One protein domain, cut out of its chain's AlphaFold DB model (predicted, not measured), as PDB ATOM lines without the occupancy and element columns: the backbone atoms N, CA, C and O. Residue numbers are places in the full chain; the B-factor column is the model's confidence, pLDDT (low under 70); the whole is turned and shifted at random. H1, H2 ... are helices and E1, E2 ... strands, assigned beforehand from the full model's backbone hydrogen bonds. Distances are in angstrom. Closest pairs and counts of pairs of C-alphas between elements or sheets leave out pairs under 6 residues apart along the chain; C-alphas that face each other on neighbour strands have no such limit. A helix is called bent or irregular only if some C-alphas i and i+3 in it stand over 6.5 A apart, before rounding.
ATOM      1  N   ILE A   4      51.382 -26.734   4.049       95.12
ATOM      2  CA  ILE A   4      50.935 -25.702   4.992       95.12
ATOM      3  C   ILE A   4      51.073 -24.281   4.416       95.12
ATOM      4  O   ILE A   4      50.189 -23.454   4.630       95.12
ATOM      5  N   GLU A   5      52.116 -23.994   3.624       96.88
ATOM      6  CA  GLU A   5      52.258 -22.718   2.902       96.88
ATOM      7  C   GLU A   5      51.136 -22.524   1.881       96.88
ATOM      8  O   GLU A   5      50.517 -21.461   1.841       96.88
ATOM      9  N   TYR A   6      50.829 -23.562   1.098       97.12
ATOM     10  CA  TYR A   6      49.751 -23.517   0.112       97.12
ATOM     11  C   TYR A   6      48.385 -23.278   0.762       97.12
ATOM     12  O   TYR A   6      47.637 -22.398   0.337       97.12
ATOM     13  N   LEU A   7      48.074 -24.017   1.830       97.44
ATOM     14  CA  LEU A   7      46.823 -23.855   2.572       97.44
ATOM     15  C   LEU A   7      46.707 -22.464   3.208       97.44
ATOM     16  O   LEU A   7      45.640 -21.852   3.153       97.44
ATOM     17  N   THR A   8      47.807 -21.943   3.757       97.12
ATOM     18  CA  THR A   8      47.869 -20.582   4.316       97.12
ATOM     19  C   THR A   8      47.603 -19.539   3.231       97.12
ATOM     20  O   THR A   8      46.796 -18.637   3.440       97.12
ATOM     21  N   ALA A   9      48.220 -19.679   2.054       97.31
ATOM     22  CA  ALA A   9      48.010 -18.769   0.931       97.31
ATOM     23  C   ALA A   9      46.544 -18.746   0.471       97.31
ATOM     24  O   ALA A   9      45.976 -17.674   0.264       97.31
ATOM     25  N   GLN A  10      45.911 -19.917   0.363       97.75
ATOM     26  CA  GLN A  10      44.494 -20.020   0.008       97.75
ATOM     27  C   GLN A  10      43.588 -19.377   1.056       97.75
ATOM     28  O   GLN A  10      42.686 -18.627   0.698       97.75
ATOM     29  N   TYR A  11      43.836 -19.645   2.342       97.50
ATOM     30  CA  TYR A  11      43.071 -19.048   3.433       97.50
ATOM     31  C   TYR A  11      43.124 -17.516   3.382       97.50
ATOM     32  O   TYR A  11      42.080 -16.870   3.420       97.50
ATOM     33  N   LEU A  12      44.324 -16.944   3.236       96.94
ATOM     34  CA  LEU A  12      44.516 -15.495   3.133       96.94
ATOM     35  C   LEU A  12      43.803 -14.917   1.903       96.94
ATOM     36  O   LEU A  12      43.061 -13.949   2.031       96.94
ATOM     37  N   GLY A  13      43.931 -15.562   0.740       96.69
ATOM     38  CA  GLY A  13      43.235 -15.127  -0.473       96.69
ATOM     39  C   GLY A  13      41.708 -15.132  -0.331       96.69
ATOM     40  O   GLY A  13      41.041 -14.232  -0.831       96.69
ATOM     41  N   ILE A  14      41.136 -16.098   0.397       96.69
ATOM     42  CA  ILE A  14      39.693 -16.112   0.688       96.69
ATOM     43  C   ILE A  14      39.311 -14.945   1.610       96.69
ATOM     44  O   ILE A  14      38.286 -14.312   1.371       96.69
ATOM     45  N   GLN A  15      40.117 -14.621   2.630       95.12
ATOM     46  CA  GLN A  15      39.861 -13.452   3.487       95.12
ATOM     47  C   GLN A  15      39.894 -12.138   2.698       95.12
ATOM     48  O   GLN A  15      39.040 -11.270   2.909       95.12
ATOM     49  N   ASP A  16      40.833 -12.011   1.761       94.50
ATOM     50  CA  ASP A  16      40.931 -10.846   0.882       94.50
ATOM     51  C   ASP A  16      39.684 -10.729  -0.013       94.50
ATOM     52  O   ASP A  16      39.084  -9.655  -0.103       94.50
ATOM     53  N   LEU A  17      39.219 -11.842  -0.594       94.31
ATOM     54  CA  LEU A  17      37.978 -11.883  -1.381       94.31
ATOM     55  C   LEU A  17      36.741 -11.540  -0.545       94.31
ATOM     56  O   LEU A  17      35.883 -10.789  -1.003       94.31
ATOM     57  N   MET A  18      36.644 -12.050   0.687       94.06
ATOM     58  CA  MET A  18      35.548 -11.702   1.596       94.06
ATOM     59  C   MET A  18      35.525 -10.203   1.885       94.06
ATOM     60  O   MET A  18      34.456  -9.601   1.894       94.06
ATOM     61  N   THR A  19      36.696  -9.596   2.085       90.75
ATOM     62  CA  THR A  19      36.820  -8.153   2.313       90.75
ATOM     63  C   THR A  19      36.394  -7.362   1.077       90.75
ATOM     64  O   THR A  19      35.645  -6.396   1.203       90.75
ATOM     65  N   ALA A  20      36.806  -7.796  -0.119       91.12
ATOM     66  CA  ALA A  20      36.433  -7.155  -1.379       91.12
ATOM     67  C   ALA A  20      34.924  -7.251  -1.675       91.12
ATOM     68  O   ALA A  20      34.322  -6.286  -2.136       91.12
ATOM     69  N   PHE A  21      34.294  -8.392  -1.388       90.44
ATOM     70  CA  PHE A  21      32.875  -8.623  -1.687       90.44
ATOM     71  C   PHE A  21      31.912  -8.186  -0.586       90.44
ATOM     72  O   PHE A  21      30.707  -8.137  -0.832       90.44
ATOM     73  N   ALA A  22      32.408  -7.830   0.602       85.25
ATOM     74  CA  ALA A  22      31.566  -7.393   1.713       85.25
ATOM     75  C   ALA A  22      30.695  -6.170   1.384       85.25
ATOM     76  O   ALA A  22      29.635  -6.009   1.987       85.25
ATOM     77  N   LEU A  23      31.129  -5.328   0.441       80.94
ATOM     78  CA  LEU A  23      30.420  -4.106   0.057       80.94
ATOM     79  C   LEU A  23      29.448  -4.321  -1.112       80.94
ATOM     80  O   LEU A  23      28.322  -3.835  -1.049       80.94
ATOM     81  N   ASP A  24      29.853  -5.085  -2.132       80.12
ATOM     82  CA  ASP A  24      29.146  -5.114  -3.423       80.12
ATOM     83  C   ASP A  24      28.460  -6.455  -3.745       80.12
ATOM     84  O   ASP A  24      27.590  -6.509  -4.611       80.12
ATOM     85  N   GLN A  25      28.844  -7.553  -3.084       85.75
ATOM     86  CA  GLN A  25      28.381  -8.911  -3.409       85.75
ATOM     87  C   GLN A  25      28.170  -9.739  -2.135       85.75
ATOM     88  O   GLN A  25      28.763 -10.803  -1.944       85.75
ATOM     89  N   SER A  26      27.302  -9.258  -1.240       83.88
ATOM     90  CA  SER A  26      27.062  -9.890   0.066       83.88
ATOM     91  C   SER A  26      26.595 -11.351  -0.022       83.88
ATOM     92  O   SER A  26      26.828 -12.130   0.900       83.88
ATOM     93  N   GLU A  27      25.968 -11.751  -1.130       91.06
ATOM     94  CA  GLU A  27      25.578 -13.141  -1.407       91.06
ATOM     95  C   GLU A  27      26.773 -14.107  -1.494       91.06
ATOM     96  O   GLU A  27      26.652 -15.279  -1.131       91.06
ATOM     97  N   MET A  28      27.956 -13.607  -1.867       89.94
ATOM     98  CA  MET A  28      29.194 -14.385  -1.937       89.94
ATOM     99  C   MET A  28      29.824 -14.633  -0.559       89.94
ATOM    100  O   MET A  28      30.677 -15.512  -0.420       89.94
ATOM    101  N   LEU A  29      29.389 -13.923   0.489       91.12
ATOM    102  CA  LEU A  29      29.977 -14.047   1.826       91.12
ATOM    103  C   LEU A  29      29.705 -15.407   2.471       91.12
ATOM    104  O   LEU A  29      30.587 -15.935   3.147       91.12
ATOM    105  N   ILE A  30      28.523 -15.999   2.267       93.38
ATOM    106  CA  ILE A  30      28.199 -17.316   2.841       93.38
ATOM    107  C   ILE A  30      29.074 -18.417   2.207       93.38
ATOM    108  O   ILE A  30      29.743 -19.131   2.960       93.38
ATOM    109  N   PRO A  31      29.151 -18.551   0.864       95.19
ATOM    110  CA  PRO A  31      30.070 -19.494   0.225       95.19
ATOM    111  C   PRO A  31      31.530 -19.302   0.647       95.19
ATOM    112  O   PRO A  31      32.195 -20.281   0.988       95.19
ATOM    113  N   LEU A  32      32.020 -18.058   0.692       95.62
ATOM    114  CA  LEU A  32      33.402 -17.785   1.088       95.62
ATOM    115  C   LEU A  32      33.662 -18.098   2.562       95.62
ATOM    116  O   LEU A  32      34.714 -18.638   2.885       95.62
ATOM    117  N   THR A  33      32.700 -17.851   3.453       95.25
ATOM    118  CA  THR A  33      32.813 -18.234   4.872       95.25
ATOM    119  C   THR A  33      32.924 -19.752   5.024       95.25
ATOM    120  O   THR A  33      33.733 -20.245   5.814       95.25
ATOM    121  N   ASN A  34      32.141 -20.516   4.257       96.62
ATOM    122  CA  ASN A  34      32.217 -21.978   4.261       96.62
ATOM    123  C   ASN A  34      33.574 -22.473   3.754       96.62
ATOM    124  O   ASN A  34      34.179 -23.350   4.372       96.62
ATOM    125  N   GLU A  35      34.075 -21.881   2.671       97.38
ATOM    126  CA  GLU A  35      35.379 -22.221   2.107       97.38
ATOM    127  C   GLU A  35      36.528 -21.841   3.056       97.38
ATOM    128  O   GLU A  35      37.439 -22.639   3.279       97.38
ATOM    129  N   LEU A  36      36.445 -20.683   3.717       96.38
ATOM    130  CA  LEU A  36      37.407 -20.255   4.730       96.38
ATOM    131  C   LEU A  36      37.451 -21.236   5.912       96.38
ATOM    132  O   LEU A  36      38.529 -21.644   6.348       96.38
ATOM    133  N   ASN A  37      36.285 -21.670   6.404       96.25
ATOM    134  CA  ASN A  37      36.183 -22.677   7.464       96.25
ATOM    135  C   ASN A  37      36.752 -24.033   7.026       96.25
ATOM    136  O   ASN A  37      37.428 -24.705   7.810       96.25
ATOM    137  N   ARG A  38      36.515 -24.431   5.771       97.62
ATOM    138  CA  ARG A  38      37.098 -25.643   5.185       97.62
ATOM    139  C   ARG A  38      38.623 -25.565   5.191       97.62
ATOM    140  O   ARG A  38      39.269 -26.484   5.690       97.62
ATOM    141  N   LYS A  39      39.194 -24.441   4.742       97.31
ATOM    142  CA  LYS A  39      40.644 -24.203   4.761       97.31
ATOM    143  C   LYS A  39      41.230 -24.147   6.159       97.31
ATOM    144  O   LYS A  39      42.267 -24.758   6.388       97.31
ATOM    145  N   GLN A  40      40.551 -23.524   7.117       96.81
ATOM    146  CA  GLN A  40      40.974 -23.575   8.516       96.81
ATOM    147  C   GLN A  40      41.090 -25.018   9.022       96.81
ATOM    148  O   GLN A  40      42.085 -25.358   9.655       96.81
ATOM    149  N   ASN A  41      40.106 -25.873   8.740       96.88
ATOM    150  CA  ASN A  41      40.154 -27.268   9.177       96.88
ATOM    151  C   ASN A  41      41.287 -28.049   8.496       96.88
ATOM    152  O   ASN A  41      41.961 -28.832   9.159       96.88
ATOM    153  N   GLU A  42      41.533 -27.814   7.205       97.81
ATOM    154  CA  GLU A  42      42.677 -28.399   6.491       97.81
ATOM    155  C   GLU A  42      44.011 -27.987   7.129       97.81
ATOM    156  O   GLU A  42      44.850 -28.846   7.381       97.81
ATOM    157  N   ILE A  43      44.177 -26.704   7.469       97.44
ATOM    158  CA  ILE A  43      45.367 -26.194   8.167       97.44
ATOM    159  C   ILE A  43      45.508 -26.863   9.537       97.44
ATOM    160  O   ILE A  43      46.580 -27.355   9.865       97.44
ATOM    161  N   VAL A  44      44.436 -26.927  10.335       96.56
ATOM    162  CA  VAL A  44      44.459 -27.581  11.655       96.56
ATOM    163  C   VAL A  44      44.887 -29.045  11.550       96.56
ATOM    164  O   VAL A  44      45.674 -29.506  12.376       96.56
ATOM    165  N   ASN A  45      44.390 -29.767  10.544       96.31
ATOM    166  CA  ASN A  45      44.743 -31.164  10.318       96.31
ATOM    167  C   ASN A  45      46.210 -31.313   9.891       96.31
ATOM    168  O   ASN A  45      46.916 -32.151  10.447       96.31
ATOM    169  N   GLU A  46      46.679 -30.471   8.966       96.69
ATOM    170  CA  GLU A  46      48.078 -30.441   8.514       96.69
ATOM    171  C   GLU A  46      49.043 -30.093   9.657       96.69
ATOM    172  O   GLU A  46      50.155 -30.616   9.744       96.69
ATOM    173  N   MET A  47      48.619 -29.227  10.582       94.88
ATOM    174  CA  MET A  47      49.436 -28.875  11.737       94.88
ATOM    175  C   MET A  47      49.638 -30.054  12.698       94.88
ATOM    176  O   MET A  47      50.658 -30.090  13.394       94.88
ATOM    177  N   GLY A  48      48.711 -31.020  12.738       93.19
ATOM    178  CA  GLY A  48      48.730 -32.100  13.725       93.19
ATOM    179  C   GLY A  48      48.882 -31.529  15.135       93.19
ATOM    180  O   GLY A  48      48.276 -30.511  15.466       93.19
ATOM    181  N   ASP A  49      49.746 -32.114  15.960       91.88
ATOM    182  CA  ASP A  49      49.970 -31.654  17.340       91.88
ATOM    183  C   ASP A  49      50.872 -30.416  17.461       91.88
ATOM    184  O   ASP A  49      51.097 -29.916  18.566       91.88
ATOM    185  N   LYS A  50      51.403 -29.889  16.351       92.31
ATOM    186  CA  LYS A  50      52.290 -28.727  16.415       92.31
ATOM    187  C   LYS A  50      51.487 -27.455  16.705       92.31
ATOM    188  O   LYS A  50      50.544 -27.141  15.975       92.31
ATOM    189  N   PRO A  51      51.877 -26.675  17.727       92.50
ATOM    190  CA  PRO A  51      51.128 -25.485  18.120       92.50
ATOM    191  C   PRO A  51      51.339 -24.296  17.174       92.50
ATOM    192  O   PRO A  51      50.481 -23.415  17.113       92.50
ATOM    193  N   TYR A  52      52.452 -24.255  16.433       94.69
ATOM    194  CA  TYR A  52      52.755 -23.158  15.516       94.69
ATOM    195  C   TYR A  52      53.581 -23.598  14.301       94.69
ATOM    196  O   TYR A  52      54.324 -24.582  14.360       94.69
ATOM    197  N   TYR A  53      53.477 -22.824  13.222       94.94
ATOM    198  CA  TYR A  53      54.348 -22.873  12.049       94.94
ATOM    199  C   TYR A  53      54.777 -21.465  11.641       94.94
ATOM    200  O   TYR A  53      54.016 -20.509  11.782       94.94
ATOM    201  N   ILE A  54      55.980 -21.359  11.078       95.19
ATOM    202  CA  ILE A  54      56.395 -20.200  10.288       95.19
ATOM    203  C   ILE A  54      56.395 -20.637   8.830       95.19
ATOM    204  O   ILE A  54      57.039 -21.628   8.489       95.19
ATOM    205  N   VAL A  55      55.654 -19.919   7.997       95.44
ATOM    206  CA  VAL A  55      55.429 -20.254   6.590       95.44
ATOM    207  C   VAL A  55      55.743 -19.052   5.713       95.44
ATOM    208  O   VAL A  55      55.551 -17.911   6.133       95.44
ATOM    209  N   GLN A  56      56.213 -19.300   4.494       95.75
ATOM    210  CA  GLN A  56      56.479 -18.261   3.512       95.75
ATOM    211  C   GLN A  56      55.381 -18.270   2.438       95.75
ATOM    212  O   GLN A  56      55.205 -19.259   1.727       95.75
ATOM    213  N   VAL A  57      54.634 -17.169   2.305       93.56
ATOM    214  CA  VAL A  57      53.608 -16.993   1.264       93.56
ATOM    215  C   VAL A  57      54.042 -15.853   0.347       93.56
ATOM    216  O   VAL A  57      53.978 -14.677   0.711       93.56
ATOM    217  N   GLY A  58      54.528 -16.210  -0.845       89.88
ATOM    218  CA  GLY A  58      55.226 -15.266  -1.719       89.88
ATOM    219  C   GLY A  58      56.478 -14.716  -1.027       89.88
ATOM    220  O   GLY A  58      57.309 -15.473  -0.529       89.88
ATOM    221  N   GLU A  59      56.596 -13.395  -0.950       91.88
ATOM    222  CA  GLU A  59      57.718 -12.710  -0.286       91.88
ATOM    223  C   GLU A  59      57.456 -12.411   1.200       91.88
ATOM    224  O   GLU A  59      58.345 -11.938   1.905       91.88
ATOM    225  N   ILE A  60      56.268 -12.743   1.716       94.88
ATOM    226  CA  ILE A  60      55.860 -12.410   3.084       94.88
ATOM    227  C   ILE A  60      55.889 -13.659   3.974       94.88
ATOM    228  O   ILE A  60      55.288 -14.688   3.660       94.88
ATOM    229  N   GLY A  61      56.554 -13.542   5.124       96.00
ATOM    230  CA  GLY A  61      56.523 -14.551   6.179       96.00
ATOM    231  C   GLY A  61      55.273 -14.420   7.051       96.00
ATOM    232  O   GLY A  61      54.901 -13.320   7.465       96.00
ATOM    233  N   TYR A  62      54.651 -15.547   7.379       96.94
ATOM    234  CA  TYR A  62      53.497 -15.625   8.270       96.94
ATOM    235  C   TYR A  62      53.754 -16.602   9.412       96.94
ATOM    236  O   TYR A  62      54.414 -17.629   9.252       96.94
ATOM    237  N   GLU A  63      53.194 -16.285  10.570       97.38
ATOM    238  CA  GLU A  63      53.067 -17.203  11.689       97.38
ATOM    239  C   GLU A  63      51.642 -17.754  11.720       97.38
ATOM    240  O   GLU A  63      50.674 -16.991  11.755       97.38
ATOM    241  N   VAL A  64      51.533 -19.080  11.715       96.56
ATOM    242  CA  VAL A  64      50.276 -19.822  11.820       96.56
ATOM    243  C   VAL A  64      50.228 -20.455  13.203       96.56
ATOM    244  O   VAL A  64      50.996 -21.372  13.489       96.56
ATOM    245  N   VAL A  65      49.346 -19.961  14.068       96.44
ATOM    246  CA  VAL A  65      49.208 -20.403  15.463       96.44
ATOM    247  C   VAL A  65      47.889 -21.139  15.640       96.44
ATOM    248  O   VAL A  65      46.832 -20.628  15.268       96.44
ATOM    249  N   ARG A  66      47.929 -22.329  16.238       93.06
ATOM    250  CA  ARG A  66      46.744 -23.148  16.500       93.06
ATOM    251  C   ARG A  66      46.207 -22.904  17.910       93.06
ATOM    252  O   ARG A  66      46.934 -23.023  18.891       93.06
ATOM    253  N   TYR A  67      44.897 -22.690  18.011       91.06
ATOM    254  CA  TYR A  67      44.143 -22.642  19.268       91.06
ATOM    255  C   TYR A  67      42.972 -23.630  19.201       91.06
ATOM    256  O   TYR A  67      41.871 -23.308  18.746       91.06
ATOM    257  N   GLY A  68      43.207 -24.879  19.612       87.50
ATOM    258  CA  GLY A  68      42.206 -25.945  19.520       87.50
ATOM    259  C   GLY A  68      41.833 -26.265  18.065       87.50
ATOM    260  O   GLY A  68      42.612 -26.891  17.349       87.50
ATOM    261  N   ARG A  69      40.632 -25.861  17.628       87.19
ATOM    262  CA  ARG A  69      40.148 -26.007  16.234       87.19
ATOM    263  C   ARG A  69      40.203 -24.714  15.417       87.19
ATOM    264  O   ARG A  69      39.693 -24.671  14.303       87.19
ATOM    265  N   LYS A  70      40.775 -23.652  15.977       91.19
ATOM    266  CA  LYS A  70      40.957 -22.370  15.296       91.19
ATOM    267  C   LYS A  70      42.424 -22.172  14.955       91.19
ATOM    268  O   LYS A  70      43.295 -22.681  15.662       91.19
ATOM    269  N   VAL A  71      42.677 -21.394  13.911       94.12
ATOM    270  CA  VAL A  71      44.018 -20.911  13.583       94.12
ATOM    271  C   VAL A  71      44.015 -19.397  13.542       94.12
ATOM    272  O   VAL A  71      43.038 -18.773  13.136       94.12
ATOM    273  N   GLN A  72      45.115 -18.811  13.989       95.38
ATOM    274  CA  GLN A  72      45.414 -17.405  13.812       95.38
ATOM    275  C   GLN A  72      46.611 -17.306  12.877       95.38
ATOM    276  O   GLN A  72      47.652 -17.899  13.145       95.38
ATOM    277  N   ILE A  73      46.456 -16.555  11.792       96.12
ATOM    278  CA  ILE A  73      47.522 -16.306  10.826       96.12
ATOM    279  C   ILE A  73      47.875 -14.827  10.923       96.12
ATOM    280  O   ILE A  73      47.005 -13.969  10.784       96.12
ATOM    281  N   ARG A  74      49.140 -14.522  11.207       95.12
ATOM    282  CA  ARG A  74      49.635 -13.145  11.341       95.12
ATOM    283  C   ARG A  74      50.920 -12.960  10.555       95.12
ATOM    284  O   ARG A  74      51.727 -13.881  10.467       95.12
ATOM    285  N   LYS A  75      51.112 -11.771   9.980       93.31
ATOM    286  CA  LYS A  75      52.381 -11.414   9.332       93.31
ATOM    287  C   LYS A  75      53.493 -11.458  10.375       93.31
ATOM    288  O   LYS A  75      53.327 -10.931  11.476       93.31
ATOM    289  N   LYS A  76      54.606 -12.097  10.030       86.19
ATOM    290  CA  LYS A  76      55.817 -12.088  10.843       86.19
ATOM    291  C   LYS A  76      56.471 -10.712  10.678       86.19
ATOM    292  O   LYS A  76      56.755 -10.326   9.546       86.19
TER     293      LYS A  76
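What this domain is: This is residues 4 to 76 of the 77 residues of an uncharacterized protein of Siphonobacter sp. BAB-5404 (UniProt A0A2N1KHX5). A long helical hairpin, H1 and H2 side by side, has one end packed across one face of a small, strongly twisted three-stranded sheet, while its turn, around Gln 25, lies well away from the sheet. The helices meet the sheet with residues 4 to 12 of H1 and 37 to 47 of H2, the other face of the sheet is bare, and the rest of the hairpin runs on past the sheet like a handle. The printed part has 73 residues, with two named helices and then three named strands along the chain, H1 H2 E1 E2 E3; the sheet has the order E1 - E2 - E3, all antiparallel, and the class is mixed, helices and strands. The whole is compact, with a radius of gyration of the C-alphas of 12.6 A, and the C-alphas span 38 by 27 by 16 A.

How they stand to each other: Begin with the sheet, where E1, residues 52 to 57, E2, residues 60 to 67, and E3, residues 70 to 75, form a meander, each strand the antiparallel neighbour of the one before. E2 is the inner strand, and E1 and E3 are the edge strands. E1 and E2 form a hairpin with 151 degrees between their directions; look at N 55 and O 62, within hydrogen-bond range at 2.9 A, and at N 62 and O 55, at 2.8 A. E2 and E3 form a second hairpin, at 156 degrees; here N 65 and O 72 are 2.8 A apart, as are N 72 and O 65. Now look for the helices H1, residues 4 to 24, and H2, residues 26 to 47, which lie on the same face of the sheet, an arrangement of two layers, helices on one face of a sheet. H1 has a height over the sheet of 10.2 A and lies over E2 and, only just, over E1, on which 3 of its 21 C-alphas fall; it runs across the strands, at 84 degrees to E2 on the local plane. The closest C-alphas of H1 and E1 are those of Glu 5 and Val 55, 5.5 A apart. H2 has a height over the sheet of 9.5 A, lies over E2 and E3, and runs across the strands, at 80 degrees to E2 on the local plane. The closest C-alphas of H2 and E3 are those of Gln 40 and Val 71, 6.5 A apart. H1 and H2 form a helical hairpin: they touch, closest at the C-alphas of Tyr 11 and Lys 39, 5.9 A apart, and run opposite ways at a shallow tilt of 15 degrees. In their backbones, 15 of 17 O i to N i+4 pairs in H1 and 16 of 18 in H2 are within hydrogen-bond range.

Where its parts are: Find C-alpha 52 at (52.755, -23.158, 15.516), where E1 begins; it runs 15.6 A to C-alpha 57. E2 is the longest strand, 22.4 A from C-alpha 60 to C-alpha 67. E3 runs 16.9 A from C-alpha 70 and ends at C-alpha 75, at (52.381, -11.414, 9.332). Go back to C-alpha 4 at (50.935, -25.702, 4.992), where H1 begins; it runs 31.1 A to C-alpha 24. H2 runs 31.6 A from C-alpha 26 to C-alpha 47. Both helices are only just irregular: C-alphas 20 and 23 of H1 are 6.9 A apart, and C-alphas 27 and 30 of H2 are 6.51 A apart.

The domain as a whole: Find Asp 24 and Asp 49, whose C-alphas are the two farthest apart, at 39.6 A. The printed part runs from residue 4 to 76 with no cut, in a full chain of 77 residues. The links H1 to H2, H2 to E1, E1 to E2 and E2 to E3 are tight, and no link is long. In the B-factor column the mean pLDDT of the printed part is 93.8, and no printed residue is under 70.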